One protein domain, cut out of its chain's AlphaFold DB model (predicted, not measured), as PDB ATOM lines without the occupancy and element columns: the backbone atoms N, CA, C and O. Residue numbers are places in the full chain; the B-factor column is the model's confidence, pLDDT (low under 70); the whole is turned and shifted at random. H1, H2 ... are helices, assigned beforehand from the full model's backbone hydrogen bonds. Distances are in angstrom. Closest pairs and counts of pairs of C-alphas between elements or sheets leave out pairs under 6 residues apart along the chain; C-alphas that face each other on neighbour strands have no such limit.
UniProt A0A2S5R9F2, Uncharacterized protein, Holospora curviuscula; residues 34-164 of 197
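This is residues 34 to 164 of the 197 residues of an uncharacterized protein of Holospora curviuscula (UniProt A0A2S5R9F2). Two helical hairpins, H1 with H2 and H4 with H5, stand side by side as a four-helix bundle. Outside the bundle H6 crosses H2 about perpendicularly, and residues 81 to 106, with the short H3, loop past the outer side of H5. The printed part has 131 residues with six named helices, H1 to H6 in order, and no named strand: all helix. It is compact and rounded, with a radius of gyration of the C-alphas of 13.6 A and spans of 38 by 31 by 29 A.

H1, residues 34 to 56, and H2, residues 60 to 80, touch as a hairpin at a shallow tilt of 15 degrees, opposite ways; their closest C-alphas, of Ala 51 and Ala 63, are 4.4 A apart. H1 touches H4, residues 107 to 123, with the closest C-alphas, of Leu 45 and Ala 118, 4.9 A apart. H4 and H5, residues 128 to 144, form a hairpin at a shallow tilt of 18 degrees. H2 and H5 touch, the closest C-alphas being those of Ala 74 and Leu 131 at 6.3 A. H6, residues 149 to 163, touches H2 with residues 152 to 156 alone, about perpendicular at 73 degrees; the C-alphas of Ser 68 and Phe 156 are closest, at 5.3 A. H5 and H6 touch only at the corner. H3, residues 92 to 97, only just touches H5, with 3 pairs of C-alphas within 8 A. Every O i to N i+4 pair is within hydrogen-bond range in H2 to H6, and 18 of 19 in H1.

H1 runs 34.6 A from C-alpha 34 at (211.358, 193.323, 236.144). H2 measures 30.3 A, H4 24.8 A, H5 24.4 A and H6 20.6 A, ending with C-alpha 163 at (208.475, 186.222, 214.118).

The C-alphas farthest apart, of Ala 34 and His 104, are 40.5 A apart. The printed part has no cut. The link from H2 to H3 is long. Residues 95 to 104 have pLDDT under 70.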
ATOM      1  N   ALA A  34     210.672 192.045 235.950       74.19
ATOM      2  CA  ALA A  34     211.358 193.323 236.144       74.19
ATOM      3  C   ALA A  34     212.379 193.657 235.037       74.19
ATOM      4  O   ALA A  34     212.619 194.826 234.748       74.19
ATOM      5  N   GLU A  35     212.970 192.647 234.394       78.62
ATOM      6  CA  GLU A  35     213.954 192.839 233.323       78.62
ATOM      7  C   GLU A  35     213.275 193.128 231.976       78.62
ATOM      8  O   GLU A  35     213.848 193.810 231.126       78.62
ATOM      9  N   ARG A  36     212.037 192.653 231.771       80.50
ATOM     10  CA  ARG A  36     211.336 192.767 230.480       80.50
ATOM     11  C   ARG A  36     211.173 194.217 230.035       80.50
ATOM     12  O   ARG A  36     211.436 194.524 228.875       80.50
ATOM     13  N   SER A  37     210.828 195.116 230.958       85.69
ATOM     14  CA  SER A  37     210.664 196.541 230.651       85.69
ATOM     15  C   SER A  37     211.982 197.196 230.232       85.69
ATOM     16  O   SER A  37     212.013 197.948 229.260       85.69
ATOM     17  N   THR A  38     213.092 196.870 230.900       86.81
ATOM     18  CA  THR A  38     214.432 197.360 230.531       86.81
ATOM     19  C   THR A  38     214.823 196.906 229.126       86.81
ATOM     20  O   THR A  38     215.332 197.695 228.328       86.81
ATOM     21  N   TYR A  39     214.545 195.648 228.785       85.69
ATOM     22  CA  TYR A  39     214.881 195.104 227.471       85.69
ATOM     23  C   TYR A  39     213.951 195.592 226.359       85.69
ATOM     24  O   TYR A  39     214.424 195.800 225.245       85.69
ATOM     25  N   ALA A  40     212.674 195.852 226.645       87.44
ATOM     26  CA  ALA A  40     211.779 196.498 225.689       87.44
ATOM     27  C   ALA A  40     212.264 197.912 225.336       87.44
ATOM     28  O   ALA A  40     212.345 198.254 224.161       87.44
ATOM     29  N   LYS A  41     212.715 198.695 226.326       91.19
ATOM     30  CA  LYS A  41     213.336 200.009 226.081       91.19
ATOM     31  C   LYS A  41     214.615 199.915 225.261       91.19
ATOM     32  O   LYS A  41     214.799 200.669 224.310       91.19
ATOM     33  N   LYS A  42     215.490 198.966 225.610       89.69
ATOM     34  CA  LYS A  42     216.704 198.689 224.835       89.69
ATOM     35  C   LYS A  42     216.357 198.346 223.386       89.69
ATOM     36  O   LYS A  42     217.053 198.798 222.485       89.69
ATOM     37  N   LYS A  43     215.277 197.589 223.167       89.69
ATOM     38  CA  LYS A  43     214.818 197.210 221.831       89.69
ATOM     39  C   LYS A  43     214.292 198.405 221.040       89.69
ATOM     40  O   LYS A  43     214.682 198.561 219.897       89.69
ATOM     41  N   ILE A  44     213.506 199.287 221.659       93.56
ATOM     42  CA  ILE A  44     213.072 200.552 221.039       93.56
ATOM     43  C   ILE A  44     214.285 201.364 220.553       93.56
ATOM     44  O   ILE A  44     214.277 201.854 219.429       93.56
ATOM     45  N   LEU A  45     215.335 201.477 221.376       94.75
ATOM     46  CA  LEU A  45     216.559 202.186 220.994       94.75
ATOM     47  C   LEU A  45     217.329 201.484 219.868       94.75
ATOM     48  O   LEU A  45     217.754 202.157 218.936       94.75
ATOM     49  N   GLU A  46     217.506 200.163 219.948       92.38
ATOM     50  CA  GLU A  46     218.196 199.376 218.916       92.38
ATOM     51  C   GLU A  46     217.531 199.569 217.545       92.38
ATOM     52  O   GLU A  46     218.199 199.947 216.592       92.38
ATOM     53  N   GLU A  47     216.212 199.401 217.468       94.50
ATOM     54  CA  GLU A  47     215.459 199.501 216.210       94.50
ATOM     55  C   GLU A  47     215.415 200.941 215.672       94.50
ATOM     56  O   GLU A  47     215.483 201.168 214.467       94.50
ATOM     57  N   ALA A  48     215.374 201.947 216.557       96.81
ATOM     58  CA  ALA A  48     215.491 203.347 216.149       96.81
ATOM     59  C   ALA A  48     216.875 203.659 215.551       96.81
ATOM     60  O   ALA A  48     216.978 204.427 214.592       96.81
ATOM     61  N   GLN A  49     217.941 203.079 216.112       95.69
ATOM     62  CA  GLN A  49     219.299 203.217 215.582       95.69
ATOM     63  C   GLN A  49     219.453 202.500 214.239       95.69
ATOM     64  O   GLN A  49     220.056 203.069 213.334       95.69
ATOM     65  N   GLU A  50     218.886 201.299 214.096       93.12
ATOM     66  CA  GLU A  50     218.897 200.542 212.837       93.12
ATOM     67  C   GLU A  50     218.126 201.290 211.739       93.12
ATOM     68  O   GLU A  50     218.655 201.469 210.643       93.12
ATOM     69  N   ALA A  51     216.970 201.884 212.058       95.94
ATOM     70  CA  ALA A  51     216.256 202.755 211.126       95.94
ATOM     71  C   ALA A  51     217.097 203.974 210.687       95.94
ATOM     72  O   ALA A  51     217.135 204.304 209.503       95.94
ATOM     73  N   LEU A  52     217.795 204.650 211.609       96.94
ATOM     74  CA  LEU A  52     218.682 205.771 211.266       96.94
ATOM     75  C   LEU A  52     219.864 205.325 210.384       96.94
ATOM     76  O   LEU A  52     220.241 206.035 209.446       96.94
ATOM     77  N   GLU A  53     220.450 204.164 210.681       94.00
ATOM     78  CA  GLU A  53     221.527 203.562 209.892       94.00
ATOM     79  C   GLU A  53     221.046 203.274 208.464       94.00
ATOM     80  O   GLU A  53     221.689 203.706 207.507       94.00
ATOM     81  N   ASP A  54     219.881 202.648 208.299       93.38
ATOM     82  CA  ASP A  54     219.291 202.368 206.988       93.38
ATOM     83  C   ASP A  54     219.025 203.637 206.178       93.38
ATOM     84  O   ASP A  54     219.327 203.691 204.984       93.38
ATOM     85  N   LEU A  55     218.510 204.691 206.818       93.44
ATOM     86  CA  LEU A  55     218.273 205.975 206.155       93.44
ATOM     87  C   LEU A  55     219.568 206.654 205.716       93.44
ATOM     88  O   LEU A  55     219.621 207.221 204.625       93.44
ATOM     89  N   THR A  56     220.627 206.542 206.517       92.38
ATOM     90  CA  THR A  56     221.964 207.038 206.155       92.38
ATOM     91  C   THR A  56     222.510 206.323 204.912       92.38
ATOM     92  O   THR A  56     223.241 206.922 204.127       92.38
ATOM     93  N   HIS A  57     222.105 205.070 204.689       92.31
ATOM     94  CA  HIS A  57     222.447 204.271 203.510       92.31
ATOM     95  C   HIS A  57     221.358 204.280 202.415       92.31
ATOM     96  O   HIS A  57     221.413 203.470 201.491       92.31
ATOM     97  N   HIS A  58     220.377 205.189 202.493       91.38
ATOM     98  CA  HIS A  58     219.264 205.327 201.541       91.38
ATOM     99  C   HIS A  58     218.374 204.076 201.374       91.38
ATOM    100  O   HIS A  58     217.719 203.901 200.346       91.38
ATOM    101  N   ASN A  59     218.301 203.213 202.389       92.75
ATOM    102  CA  ASN A  59     217.493 201.995 202.386       92.75
ATOM    103  C   ASN A  59     216.129 202.213 203.065       92.75
ATOM    104  O   ASN A  59     215.859 201.721 204.160       92.75
ATOM    105  N   THR A  60     215.246 202.972 202.416       93.50
ATOM    106  CA  THR A  60     213.964 203.397 203.012       93.50
ATOM    107  C   THR A  60     213.000 202.245 203.307       93.50
ATOM    108  O   THR A  60     212.238 202.319 204.271       93.50
ATOM    109  N   LEU A  61     213.048 201.159 202.525       93.81
ATOM    110  CA  LEU A  61     212.223 199.969 202.754       93.81
ATOM    111  C   LEU A  61     212.632 199.245 204.042       93.81
ATOM    112  O   LEU A  61     211.773 198.841 204.825       93.81
ATOM    113  N   HIS A  62     213.938 199.083 204.264       93.00
ATOM    114  CA  HIS A  62     214.426 198.445 205.482       93.00
ATOM    115  C   HIS A  62     214.225 199.357 206.699       93.00
ATOM    116  O   HIS A  62     213.755 198.884 207.730       93.00
ATOM    117  N   ALA A  63     214.376 200.678 206.532       94.75
ATOM    118  CA  ALA A  63     214.013 201.646 207.565       94.75
ATOM    119  C   ALA A  63     212.536 201.522 207.991       94.75
ATOM    120  O   ALA A  63     212.251 201.498 209.185       94.75
ATOM    121  N   LEU A  64     211.584 201.381 207.054       95.94
ATOM    122  CA  LEU A  64     210.171 201.127 207.386       95.94
ATOM    123  C   LEU A  64     209.999 199.836 208.204       95.94
ATOM    124  O   LEU A  64     209.228 199.803 209.166       95.94
ATOM    125  N   SER A  65     210.733 198.789 207.826       95.31
ATOM    126  CA  SER A  65     210.800 197.537 208.579       95.31
ATOM    127  C   SER A  65     211.250 197.785 210.024       95.31
ATOM    128  O   SER A  65     210.544 197.365 210.943       95.31
ATOM    129  N   GLU A  66     212.345 198.503 210.273       95.94
ATOM    130  CA  GLU A  66     212.833 198.710 211.651       95.94
ATOM    131  C   GLU A  66     211.941 199.671 212.453       95.94
ATOM    132  O   GLU A  66     211.690 199.457 213.641       95.94
ATOM    133  N   LEU A  67     211.297 200.640 211.799       96.19
ATOM    134  CA  LEU A  67     210.263 201.474 212.428       96.19
ATOM    135  C   LEU A  67     209.049 200.663 212.902       96.19
ATOM    136  O   LEU A  67     208.450 200.983 213.932       96.19
ATOM    137  N   SER A  68     208.703 199.580 212.208       94.62
ATOM    138  CA  SER A  68     207.686 198.636 212.684       94.62
ATOM    139  C   SER A  68     208.112 197.921 213.972       94.62
ATOM    140  O   SER A  68     207.287 197.669 214.857       94.62
ATOM    141  N   ASP A  69     209.405 197.636 214.122       93.00
ATOM    142  CA  ASP A  69     209.939 196.961 215.306       93.00
ATOM    143  C   ASP A  69     209.998 197.898 216.513       93.00
ATOM    144  O   ASP A  69     209.699 197.461 217.630       93.00
ATOM    145  N   VAL A  70     210.236 199.196 216.283       94.62
ATOM    146  CA  VAL A  70     210.034 200.253 217.286       94.62
ATOM    147  C   VAL A  70     208.604 200.212 217.835       94.62
ATOM    148  O   VAL A  70     208.420 200.170 219.054       94.62
ATOM    149  N   VAL A  71     207.583 200.170 216.968       92.62
ATOM    150  CA  VAL A  71     206.170 200.120 217.400       92.62
ATOM    151  C   VAL A  71     205.858 198.839 218.168       92.62
ATOM    152  O   VAL A  71     205.216 198.895 219.216       92.62
ATOM    153  N   GLN A  72     206.340 197.686 217.702       89.38
ATOM    154  CA  GLN A  72     206.136 196.413 218.403       89.38
ATOM    155  C   GLN A  72     206.747 196.427 219.805       89.38
ATOM    156  O   GLN A  72     206.101 195.996 220.762       89.38
ATOM    157  N   ALA A  73     207.974 196.931 219.944       90.12
ATOM    158  CA  ALA A  73     208.638 197.036 221.238       90.12
ATOM    159  C   ALA A  73     207.945 198.061 222.157       90.12
ATOM    160  O   ALA A  73     207.811 197.812 223.357       90.12
ATOM    161  N   ALA A  74     207.436 199.165 221.601       90.56
ATOM    162  CA  ALA A  74     206.637 200.147 222.333       90.56
ATOM    163  C   ALA A  74     205.317 199.551 222.851       90.56
ATOM    164  O   ALA A  74     205.015 199.691 224.036       90.56
ATOM    165  N   GLN A  75     204.566 198.818 222.019       87.38
ATOM    166  CA  GLN A  75     203.343 198.132 222.454       87.38
ATOM    167  C   GLN A  75     203.626 197.064 223.512       87.38
ATOM    168  O   GLN A  75     202.888 196.960 224.487       87.38
ATOM    169  N   ALA A  76     204.725 196.320 223.377       85.81
ATOM    170  CA  ALA A  76     205.152 195.375 224.404       85.81
ATOM    171  C   ALA A  76     205.407 196.080 225.745       85.81
ATOM    172  O   ALA A  76     204.963 195.607 226.790       85.81
ATOM    173  N   LEU A  77     206.080 197.235 225.718       87.88
ATOM    174  CA  LEU A  77     206.350 198.021 226.915       87.88
ATOM    175  C   LEU A  77     205.067 198.597 227.539       87.88
ATOM    176  O   LEU A  77     204.953 198.611 228.761       87.88
ATOM    177  N   LEU A  78     204.085 199.015 226.734       86.19
ATOM    178  CA  LEU A  78     202.762 199.431 227.222       86.19
ATOM    179  C   LEU A  78     202.026 198.278 227.915       86.19
ATOM    180  O   LEU A  78     201.543 198.449 229.035       86.19
ATOM    181  N   CYS A  79     202.016 197.084 227.315       83.31
ATOM    182  CA  CYS A  79     201.429 195.892 227.931       83.31
ATOM    183  C   CYS A  79     202.101 195.545 229.268       83.31
ATOM    184  O   CYS A  79     201.416 195.272 230.250       83.31
ATOM    185  N   LEU A  80     203.436 195.623 229.344       82.88
ATOM    186  CA  LEU A  80     204.185 195.400 230.589       82.88
ATOM    187  C   LEU A  80     203.868 196.436 231.682       82.88
ATOM    188  O   LEU A  80     204.042 196.138 232.859       82.88
ATOM    189  N   ASN A  81     203.382 197.621 231.304       81.69
ATOM    190  CA  ASN A  81     202.909 198.658 232.225       81.69
ATOM    191  C   ASN A  81     201.385 198.611 232.445       81.69
ATOM    192  O   ASN A  81     200.798 199.608 232.862       81.69
ATOM    193  N   HIS A  82     200.737 197.473 232.166       81.12
ATOM    194  CA  HIS A  82     199.295 197.256 232.337       81.12
ATOM    195  C   HIS A  82     198.395 198.139 231.453       81.12
ATOM    196  O   HIS A  82     197.234 198.374 231.779       81.12
ATOM    197  N   GLN A  83     198.904 198.600 230.307       79.81
ATOM    198  CA  GLN A  83     198.142 199.361 229.309       79.81
ATOM    199  C   GLN A  83     197.758 198.487 228.103       79.81
ATOM    200  O   GLN A  83     197.938 198.869 226.951       79.81
ATOM    201  N   GLU A  84     197.212 197.298 228.369       73.38
ATOM    202  CA  GLU A  84     196.897 196.268 227.358       73.38
ATOM    203  C   GLU A  84     195.862 196.711 226.311       73.38
ATOM    204  O   GLU A  84     195.800 196.159 225.216       73.38
ATOM    205  N   GLN A  85     195.050 197.720 226.635       73.94
ATOM    206  CA  GLN A  85     194.017 198.249 225.740       73.94
ATOM    207  C   GLN A  85     194.568 199.238 224.706       73.94
ATOM    208  O   GLN A  85     193.844 199.625 223.787       73.94
ATOM    209  N   PHE A  86     195.829 199.665 224.833       75.75
ATOM    210  CA  PHE A  86     196.417 200.583 223.872       75.75
ATOM    211  C   PHE A  86     196.788 199.851 222.580       75.75
ATOM    212  O   PHE A  86     197.724 199.051 222.525       75.75
ATOM    213  N   ASN A  87     196.089 200.190 221.503       80.31
ATOM    214  CA  ASN A  87     196.465 199.785 220.161       80.31
ATOM    215  C   ASN A  87     196.924 201.010 219.368       80.31
ATOM    216  O   ASN A  87     196.174 201.962 219.160       80.31
ATOM    217  N   PHE A  88     198.180 200.949 218.927       81.12
ATOM    218  CA  PHE A  88     198.839 202.009 218.180       81.12
ATOM    219  C   PHE A  88     198.078 202.379 216.898       81.12
ATOM    220  O   PHE A  88     197.831 203.557 216.657       81.12
ATOM    221  N   PHE A  89     197.645 201.389 216.115       83.81
ATOM    222  CA  PHE A  89     197.017 201.621 214.810       83.81
ATOM    223  C   PHE A  89     195.555 202.075 214.912       83.81
ATOM    224  O   PHE A  89     195.033 202.673 213.975       83.81
ATOM    225  N   SER A  90     194.894 201.845 216.051       82.06
ATOM    226  CA  SER A  90     193.512 202.286 216.290       82.06
ATOM    227  C   SER A  90     193.402 203.492 217.231       82.06
ATOM    228  O   SER A  90     192.295 203.853 217.634       82.06
ATOM    229  N   SER A  91     194.521 204.101 217.632       79.31
ATOM    230  CA  SER A  91     194.520 205.244 218.546       79.31
ATOM    231  C   SER A  91     194.084 206.515 217.823       79.31
ATOM    232  O   SER A  91     194.819 207.075 217.013       79.31
ATOM    233  N   SER A  92     192.897 207.020 218.163       72.75
ATOM    234  CA  SER A  92     192.370 208.276 217.611       72.75
ATOM    235  C   SER A  92     193.258 209.482 217.923       72.75
ATOM    236  O   SER A  92     193.348 210.403 217.116       72.75
ATOM    237  N   ILE A  93     193.956 209.466 219.063       72.81
ATOM    238  CA  ILE A  93     194.929 210.497 219.440       72.81
ATOM    239  C   ILE A  93     196.113 210.484 218.470       72.81
ATOM    240  O   ILE A  93     196.519 211.550 218.007       72.81
ATOM    241  N   LEU A  94     196.633 209.295 218.136       72.12
ATOM    242  CA  LEU A  94     197.708 209.156 217.152       72.12
ATOM    243  C   LEU A  94     197.238 209.638 215.778       72.12
ATOM    244  O   LEU A  94     197.921 210.453 215.172       72.12
ATOM    245  N   THR A  95     196.045 209.243 215.333       66.12
ATOM    246  CA  THR A  95     195.482 209.668 214.041       66.12
ATOM    247  C   THR A  95     195.295 211.187 213.939       66.12
ATOM    248  O   THR A  95     195.712 211.786 212.952       66.12
ATOM    249  N   ASN A  96     194.734 211.833 214.965       66.94
ATOM    250  CA  ASN A  96     194.443 213.274 214.945       66.94
ATOM    251  C   ASN A  96     195.704 214.150 214.984       66.94
ATOM    252  O   ASN A  96     195.721 215.250 214.435       66.94
ATOM    253  N   PHE A  97     196.773 213.687 215.637       64.38
ATOM    254  CA  PHE A  97     198.026 214.448 215.722       64.38
ATOM    255  C   PHE A  97     198.751 214.524 214.367       64.38
ATOM    256  O   PHE A  97     199.535 215.437 214.134       64.38
ATOM    257  N   LEU A  98     198.451 213.600 213.451       58.53
ATOM    258  CA  LEU A  98     199.083 213.476 212.133       58.53
ATOM    259  C   LEU A  98     198.465 214.353 211.054       58.53
ATOM    260  O   LEU A  98     199.066 214.550 210.001       58.53
ATOM    261  N   GLU A  99     197.274 214.889 211.308       56.66
ATOM    262  CA  GLU A  99     196.648 215.875 210.428       56.66
ATOM    263  C   GLU A  99     197.335 217.248 210.541       56.66
ATOM    264  O   GLU A  99     197.134 218.133 209.703       56.66
ATOM    265  N   GLN A 100     198.199 217.430 211.545       59.69
ATOM    266  CA  GLN A 100     199.004 218.631 211.707       59.69
ATOM    267  C   GLN A 100     200.234 218.560 210.794       59.69
ATOM    268  O   GLN A 100     201.166 217.791 211.015       59.69
ATOM    269  N   LYS A 101     200.254 219.391 209.745       53.25
ATOM    270  CA  LYS A 101     201.433 219.547 208.883       53.25
ATOM    271  C   LYS A 101     202.613 220.053 209.709       53.25
ATOM    272  O   LYS A 101     202.632 221.212 210.123       53.25
ATOM    273  N   HIS A 102     203.616 219.205 209.889       60.22
ATOM    274  CA  HIS A 102     204.889 219.624 210.454       60.22
ATOM    275  C   HIS A 102     205.747 220.274 209.353       60.22
ATOM    276  O   HIS A 102     205.861 219.713 208.261       60.22
ATOM    277  N   PRO A 103     206.308 221.474 209.589       55.25
ATOM    278  CA  PRO A 103     207.179 222.133 208.621       55.25
ATOM    279  C   PRO A 103     208.449 221.303 208.365       55.25
ATOM    280  O   PRO A 103     208.848 220.525 209.222       55.25
ATOM    281  N   HIS A 104     209.036 221.502 207.179       59.03
ATOM    282  CA  HIS A 104     210.236 220.917 206.544       59.03
ATOM    283  C   HIS A 104     211.349 220.297 207.429       59.03
ATOM    284  O   HIS A 104     212.512 220.684 207.325       59.03
ATOM    285  N   GLU A 105     211.043 219.312 208.266       73.31
ATOM    286  CA  GLU A 105     212.053 218.449 208.877       73.31
ATOM    287  C   GLU A 105     212.422 217.332 207.898       73.31
ATOM    288  O   GLU A 105     211.549 216.704 207.301       73.31
ATOM    289  N   THR A 106     213.723 217.102 207.711       89.12
ATOM    290  CA  THR A 106     214.224 215.982 206.908       89.12
ATOM    291  C   THR A 106     214.013 214.666 207.653       89.12
ATOM    292  O   THR A 106     214.041 214.622 208.885       89.12
ATOM    293  N   GLU A 107     213.866 213.573 206.913       92.19
ATOM    294  CA  GLU A 107     213.749 212.217 207.445       92.19
ATOM    295  C   GLU A 107     214.906 211.866 208.397       92.19
ATOM    296  O   GLU A 107     214.685 211.271 209.451       92.19
ATOM    297  N   LEU A 108     216.125 212.330 208.099       94.12
ATOM    298  CA  LEU A 108     217.295 212.132 208.958       94.12
ATOM    299  C   LEU A 108     217.178 212.878 210.293       94.12
ATOM    300  O   LEU A 108     217.511 212.309 211.331       94.12
ATOM    301  N   ASN A 109     216.671 214.114 210.297       94.00
ATOM    302  CA  ASN A 109     216.483 214.873 211.537       94.00
ATOM    303  C   ASN A 109     215.423 214.213 212.428       94.00
ATOM    304  O   ASN A 109     215.610 214.105 213.641       94.00
ATOM    305  N   ILE A 110     214.331 213.724 211.830       94.56
ATOM    306  CA  ILE A 110     213.275 213.016 212.563       94.56
ATOM    307  C   ILE A 110     213.819 211.691 213.126       94.56
ATOM    308  O   ILE A 110     213.575 211.379 214.291       94.56
ATOM    309  N   ALA A 111     214.608 210.941 212.351       96.19
ATOM    310  CA  ALA A 111     215.242 209.702 212.806       96.19
ATOM    311  C   ALA A 111     216.242 209.935 213.950       96.19
ATOM    312  O   ALA A 111     216.227 209.216 214.949       96.19
ATOM    313  N   GLN A 112     217.064 210.985 213.869       96.56
ATOM    314  CA  GLN A 112     217.946 211.388 214.969       96.56
ATOM    315  C   GLN A 112     217.152 211.765 216.226       96.56
ATOM    316  O   GLN A 112     217.531 211.389 217.338       96.56
ATOM    317  N   HIS A 113     216.028 212.468 216.060       95.75
ATOM    318  CA  HIS A 113     215.143 212.795 217.171       95.75
ATOM    319  C   HIS A 113     214.527 211.540 217.807       95.75
ATOM    320  O   HIS A 113     214.503 211.435 219.033       95.75
ATOM    321  N   LEU A 114     214.105 210.563 216.997       97.38
ATOM    322  CA  LEU A 114     213.594 209.274 217.472       97.38
ATOM    323  C   LEU A 114     214.642 208.530 218.310       97.38
ATOM    324  O   LEU A 114     214.341 208.087 219.419       97.38
ATOM    325  N   VAL A 115     215.885 208.448 217.825       97.44
ATOM    326  CA  VAL A 115     217.001 207.833 218.565       97.44
ATOM    327  C   VAL A 115     217.243 208.554 219.891       97.44
ATOM    328  O   VAL A 115     217.413 207.909 220.926       97.44
ATOM    329  N   HIS A 116     217.217 209.888 219.891       96.50
ATOM    330  CA  HIS A 116     217.394 210.675 221.107       96.50
ATOM    331  C   HIS A 116     216.281 210.416 222.138       96.50
ATOM    332  O   HIS A 116     216.573 210.166 223.309       96.50
ATOM    333  N   GLN A 117     215.017 210.407 221.709       95.75
ATOM    334  CA  GLN A 117     213.879 210.066 222.570       95.75
ATOM    335  C   GLN A 117     213.998 208.638 223.124       95.75
ATOM    336  O   GLN A 117     213.781 208.418 224.316       95.75
ATOM    337  N   ALA A 118     214.392 207.673 222.289       96.38
ATOM    338  CA  ALA A 118     214.568 206.283 222.699       96.38
ATOM    339  C   ALA A 118     215.701 206.124 223.725       96.38
ATOM    340  O   ALA A 118     215.584 205.341 224.671       96.38
ATOM    341  N   HIS A 119     216.771 206.908 223.586       95.38
ATOM    342  CA  HIS A 119     217.870 206.943 224.545       95.38
ATOM    343  C   HIS A 119     217.420 207.480 225.911       95.38
ATOM    344  O   HIS A 119     217.716 206.871 226.940       95.38
ATOM    345  N   ILE A 120     216.640 208.568 225.929       93.75
ATOM    346  CA  ILE A 120     216.048 209.105 227.165       93.75
ATOM    347  C   ILE A 120     215.131 208.064 227.815       93.75
ATOM    348  O   ILE A 120     215.235 207.813 229.018       93.75
ATOM    349  N   LEU A 121     214.260 207.419 227.031       93.94
ATOM    350  CA  LEU A 121     213.345 206.384 227.517       93.94
ATOM    351  C   LEU A 121     214.098 205.206 228.157       93.94
ATOM    352  O   LEU A 121     213.653 204.671 229.174       93.94
ATOM    353  N   GLN A 122     215.243 204.812 227.590       92.12
ATOM    354  CA  GLN A 122     216.092 203.744 228.127       92.12
ATOM    355  C   GLN A 122     216.623 204.057 229.532       92.12
ATOM    356  O   GLN A 122     216.745 203.147 230.351       92.12
ATOM    357  N   GLN A 123     216.926 205.325 229.810       90.12
ATOM    358  CA  GLN A 123     217.555 205.763 231.060       90.12
ATOM    359  C   GLN A 123     216.558 206.206 232.138       90.12
ATOM    360  O   GLN A 123     216.933 206.353 233.300       90.12
ATOM    361  N   SER A 124     215.299 206.434 231.770       88.25
ATOM    362  CA  SER A 124     214.275 207.013 232.642       88.25
ATOM    363  C   SER A 124     213.211 205.996 233.056       88.25
ATOM    364  O   SER A 124     213.116 204.894 232.511       88.25
ATOM    365  N   SER A 125     212.388 206.352 234.044       86.88
ATOM    366  CA  SER A 125     211.157 205.617 234.356       86.88
ATOM    367  C   SER A 125     210.210 205.643 233.160       86.88
ATOM    368  O   SER A 125     210.134 206.635 232.447       86.88
ATOM    369  N   THR A 126     209.476 204.555 232.927       85.38
ATOM    370  CA  THR A 126     208.565 204.500 231.780       85.38
ATOM    371  C   THR A 126     207.329 205.350 232.044       85.38
ATOM    372  O   THR A 126     206.518 204.989 232.894       85.38
ATOM    373  N   LEU A 127     207.166 206.445 231.306       85.25
ATOM    374  CA  LEU A 127     205.922 207.210 231.285       85.25
ATOM    375  C   LEU A 127     205.180 206.934 229.976       85.25
ATOM    376  O   LEU A 127     205.790 206.868 228.909       85.25
ATOM    377  N   GLU A 128     203.853 206.825 230.043       83.44
ATOM    378  CA  GLU A 128     202.995 206.663 228.858       83.44
ATOM    379  C   GLU A 128     203.260 207.761 227.821       83.44
ATOM    380  O   GLU A 128     203.382 207.483 226.632       83.44
ATOM    381  N   ARG A 129     203.448 209.005 228.276       85.56
ATOM    382  CA  ARG A 129     203.783 210.146 227.415       85.56
ATOM    383  C   ARG A 129     205.039 209.907 226.573       85.56
ATOM    384  O   ARG A 129     205.059 210.300 225.411       85.56
ATOM    385  N   ASP A 130     206.075 209.294 227.137       89.62
ATOM    386  CA  ASP A 130     207.333 209.072 226.417       89.62
ATOM    387  C   ASP A 130     207.151 208.016 225.328       89.62
ATOM    388  O   ASP A 130     207.637 208.182 224.211       89.62
ATOM    389  N   LEU A 131     206.360 206.983 225.617       88.56
ATOM    390  CA  LEU A 131     205.946 205.987 224.633       88.56
ATOM    391  C   LEU A 131     205.090 206.601 223.526       88.56
ATOM    392  O   LEU A 131     205.325 206.322 222.353       88.56
ATOM    393  N   MET A 132     204.157 207.491 223.873       86.00
ATOM    394  CA  MET A 132     203.376 208.223 222.877       86.00
ATOM    395  C   MET A 132     204.273 209.093 221.994       86.00
ATOM    396  O   MET A 132     204.097 209.095 220.782       86.00
ATOM    397  N   ASN A 133     205.276 209.772 222.559       89.25
ATOM    398  CA  ASN A 133     206.233 210.568 221.785       89.25
ATOM    399  C   ASN A 133     207.044 209.713 220.804       89.25
ATOM    400  O   ASN A 133     207.175 210.108 219.648       89.25
ATOM    401  N   ILE A 134     207.527 208.538 221.231       93.56
ATOM    402  CA  ILE A 134     208.175 207.565 220.336       93.56
ATOM    403  C   ILE A 134     207.233 207.222 219.183       93.56
ATOM    404  O   ILE A 134     207.602 207.345 218.018       93.56
ATOM    405  N   CYS A 135     205.993 206.861 219.508       90.19
ATOM    406  CA  CYS A 135     204.964 206.524 218.538       90.19
ATOM    407  C   CYS A 135     204.697 207.664 217.541       90.19
ATOM    408  O   CYS A 135     204.710 207.425 216.335       90.19
ATOM    409  N   PHE A 136     204.523 208.902 218.007       88.88
ATOM    410  CA  PHE A 136     204.328 210.068 217.142       88.88
ATOM    411  C   PHE A 136     205.524 210.302 216.218       88.88
ATOM    412  O   PHE A 136     205.341 210.496 215.016       88.88
ATOM    413  N   THR A 137     206.747 210.266 216.750       92.31
ATOM    414  CA  THR A 137     207.962 210.485 215.957       92.31
ATOM    415  C   THR A 137     208.138 209.398 214.898       92.31
ATOM    416  O   THR A 137     208.469 209.719 213.758       92.31
ATOM    417  N   THR A 138     207.839 208.134 215.221       93.38
ATOM    418  CA  THR A 138     207.844 207.037 214.244       93.38
ATOM    419  C   THR A 138     206.879 207.310 213.097       93.38
ATOM    420  O   THR A 138     207.259 207.167 211.939       93.38
ATOM    421  N   ILE A 139     205.645 207.739 213.379       89.31
ATOM    422  CA  ILE A 139     204.678 207.988 212.304       89.31
ATOM    423  C   ILE A 139     205.098 209.182 211.446       89.31
ATOM    424  O   ILE A 139     205.030 209.108 210.219       89.31
ATOM    425  N   ARG A 140     205.587 210.258 212.072       89.88
ATOM    426  CA  ARG A 140     206.140 211.412 211.348       89.88
ATOM    427  C   ARG A 140     207.268 210.985 210.411       89.88
ATOM    428  O   ARG A 140     207.321 211.448 209.277       89.88
ATOM    429  N   LEU A 141     208.135 210.078 210.862       93.19
ATOM    430  CA  LEU A 141     209.209 209.541 210.035       93.19
ATOM    431  C   LEU A 141     208.665 208.702 208.874       93.19
ATOM    432  O   LEU A 141     209.051 208.935 207.738       93.19
ATOM    433  N   VAL A 142     207.718 207.794 209.121       92.56
ATOM    434  CA  VAL A 142     207.064 206.997 208.063       92.56
ATOM    435  C   VAL A 142     206.463 207.893 206.975       92.56
ATOM    436  O   VAL A 142     206.676 207.646 205.788       92.56
ATOM    437  N   GLN A 143     205.785 208.973 207.368       89.69
ATOM    438  CA  GLN A 143     205.231 209.953 206.432       89.69
ATOM    439  C   GLN A 143     206.318 210.711 205.660       89.69
ATOM    440  O   GLN A 143     206.175 210.910 204.454       89.69
ATOM    441  N   ALA A 144     207.411 211.110 206.323       90.44
ATOM    442  CA  ALA A 144     208.545 211.774 205.676       90.44
ATOM    443  C   ALA A 144     209.230 210.879 204.627       90.44
ATOM    444  O   ALA A 144     209.723 211.379 203.620       90.44
ATOM    445  N   LEU A 145     209.191 209.557 204.819       91.38
ATOM    446  CA  LEU A 145     209.670 208.564 203.852       91.38
ATOM    447  C   LEU A 145     208.692 208.301 202.694       91.38
ATOM    448  O   LEU A 145     209.012 207.530 201.791       91.38
ATOM    449  N   GLY A 146     207.510 208.927 202.699       90.19
ATOM    450  CA  GLY A 146     206.482 208.754 201.669       90.19
ATOM    451  C   GLY A 146     205.579 207.534 201.864       90.19
ATOM    452  O   GLY A 146     204.824 207.192 200.954       90.19
ATOM    453  N   TYR A 147     205.629 206.886 203.031       91.94
ATOM    454  CA  TYR A 147     204.765 205.759 203.381       91.94
ATOM    455  C   TYR A 147     203.542 206.205 204.186       91.94
ATOM    456  O   TYR A 147     203.509 207.274 204.800       91.94
ATOM    457  N   THR A 148     202.522 205.352 204.207       90.44
ATOM    458  CA  THR A 148     201.316 205.552 205.016       90.44
ATOM    459  C   THR A 148     201.378 204.767 206.327       90.44
ATOM    460  O   THR A 148     202.163 203.829 206.482       90.44
ATOM    461  N   ILE A 149     200.498 205.099 207.277       88.12
ATOM    462  CA  ILE A 149     200.325 204.300 208.504       88.12
ATOM    463  C   ILE A 149     199.915 202.865 208.153       88.12
ATOM    464  O   ILE A 149     200.368 201.924 208.796       88.12
ATOM    465  N   GLN A 150     199.098 202.685 207.113       90.81
ATOM    466  CA  GLN A 150     198.670 201.367 206.652       90.81
ATOM    467  C   GLN A 150     199.849 200.530 206.140       90.81
ATOM    468  O   GLN A 150     199.833 199.310 206.278       90.81
ATOM    469  N   ASP A 151     200.880 201.152 205.565       93.62
ATOM    470  CA  ASP A 151     202.088 200.430 205.148       93.62
ATOM    471  C   ASP A 151     202.900 199.964 206.362       93.62
ATOM    472  O   ASP A 151     203.341 198.814 206.405       93.62
ATOM    473  N   LEU A 152     203.002 200.807 207.395       93.50
ATOM    474  CA  LEU A 152     203.591 200.428 208.680       93.50
ATOM    475  C   LEU A 152     202.800 199.294 209.361       93.50
ATOM    476  O   LEU A 152     203.401 198.360 209.887       93.50
ATOM    477  N   GLU A 153     201.465 199.340 209.322       93.56
ATOM    478  CA  GLU A 153     200.580 198.305 209.880       93.56
ATOM    479  C   GLU A 153     200.709 196.967 209.141       93.56
ATOM    480  O   GLU A 153     200.754 195.901 209.766       93.56
ATOM    481  N   LYS A 154     200.819 196.999 207.807       94.75
ATOM    482  CA  LYS A 154     201.095 195.799 207.003       94.75
ATOM    483  C   LYS A 154     202.427 195.176 207.396       94.75
ATOM    484  O   LYS A 154     202.483 193.970 207.625       94.75
ATOM    485  N   GLU A 155     203.477 195.986 207.505       94.88
ATOM    486  CA  GLU A 155     204.810 195.512 207.873       94.88
ATOM    487  C   GLU A 155     204.836 194.954 209.301       94.88
ATOM    488  O   GLU A 155     205.379 193.879 209.550       94.88
ATOM    489  N   PHE A 156     204.149 195.627 210.225       92.94
ATOM    490  CA  PHE A 156     203.903 195.148 211.584       92.94
ATOM    491  C   PHE A 156     203.222 193.782 211.602       92.94
ATOM    492  O   PHE A 156     203.713 192.848 212.237       92.94
ATOM    493  N   THR A 157     202.130 193.636 210.854       92.88
ATOM    494  CA  THR A 157     201.363 192.390 210.788       92.88
ATOM    495  C   THR A 157     202.193 191.262 210.178       92.88
ATOM    496  O   THR A 157     202.244 190.166 210.739       92.88
ATOM    497  N   ARG A 158     202.904 191.529 209.075       94.62
ATOM    498  CA  ARG A 158     203.822 190.579 208.429       94.62
ATOM    499  C   ARG A 158     204.872 190.077 209.421       94.62
ATOM    500  O   ARG A 158     205.031 188.874 209.626       94.62
ATOM    501  N   LYS A 159     205.541 191.004 210.107       91.00
ATOM    502  CA  LYS A 159     206.569 190.704 211.106       91.00
ATOM    503  C   LYS A 159     206.023 189.946 212.324       91.00
ATOM    504  O   LYS A 159     206.747 189.105 212.865       91.00
ATOM    505  N   GLN A 160     204.784 190.204 212.746       88.75
ATOM    506  CA  GLN A 160     204.120 189.423 213.793       88.75
ATOM    507  C   GLN A 160     203.797 187.995 213.345       88.75
ATOM    508  O   GLN A 160     203.983 187.052 214.112       88.75
ATOM    509  N   GLN A 161     203.338 187.811 212.108       90.19
ATOM    510  CA  GLN A 161     203.050 186.485 211.561       90.19
ATOM    511  C   GLN A 161     204.322 185.639 211.441       90.19
ATOM    512  O   GLN A 161     204.324 184.475 211.841       90.19
ATOM    513  N   GLU A 162     205.408 186.234 210.954       88.12
ATOM    514  CA  GLU A 162     206.692 185.550 210.797       88.12
ATOM    515  C   GLU A 162     207.346 185.265 212.149       88.12
ATOM    516  O   GLU A 162     207.607 184.117 212.492       88.12
ATOM    517  N   LYS A 163     207.598 186.310 212.943       82.81
ATOM    518  CA  LYS A 163     208.475 186.222 214.118       82.81
ATOM    519  C   LYS A 163     207.709 186.084 215.441       82.81
ATOM    520  O   LYS A 163     208.319 185.749 216.454       82.81
ATOM    521  N   GLY A 164     206.393 186.286 215.451       84.88
ATOM    522  CA  GLY A 164     205.554 186.286 216.654       84.88
ATOM    523  C   GLY A 164     205.417 187.669 217.293       84.88
ATOM    524  O   GLY A 164     205.783 188.685 216.708       84.88
TER     525      GLY A 164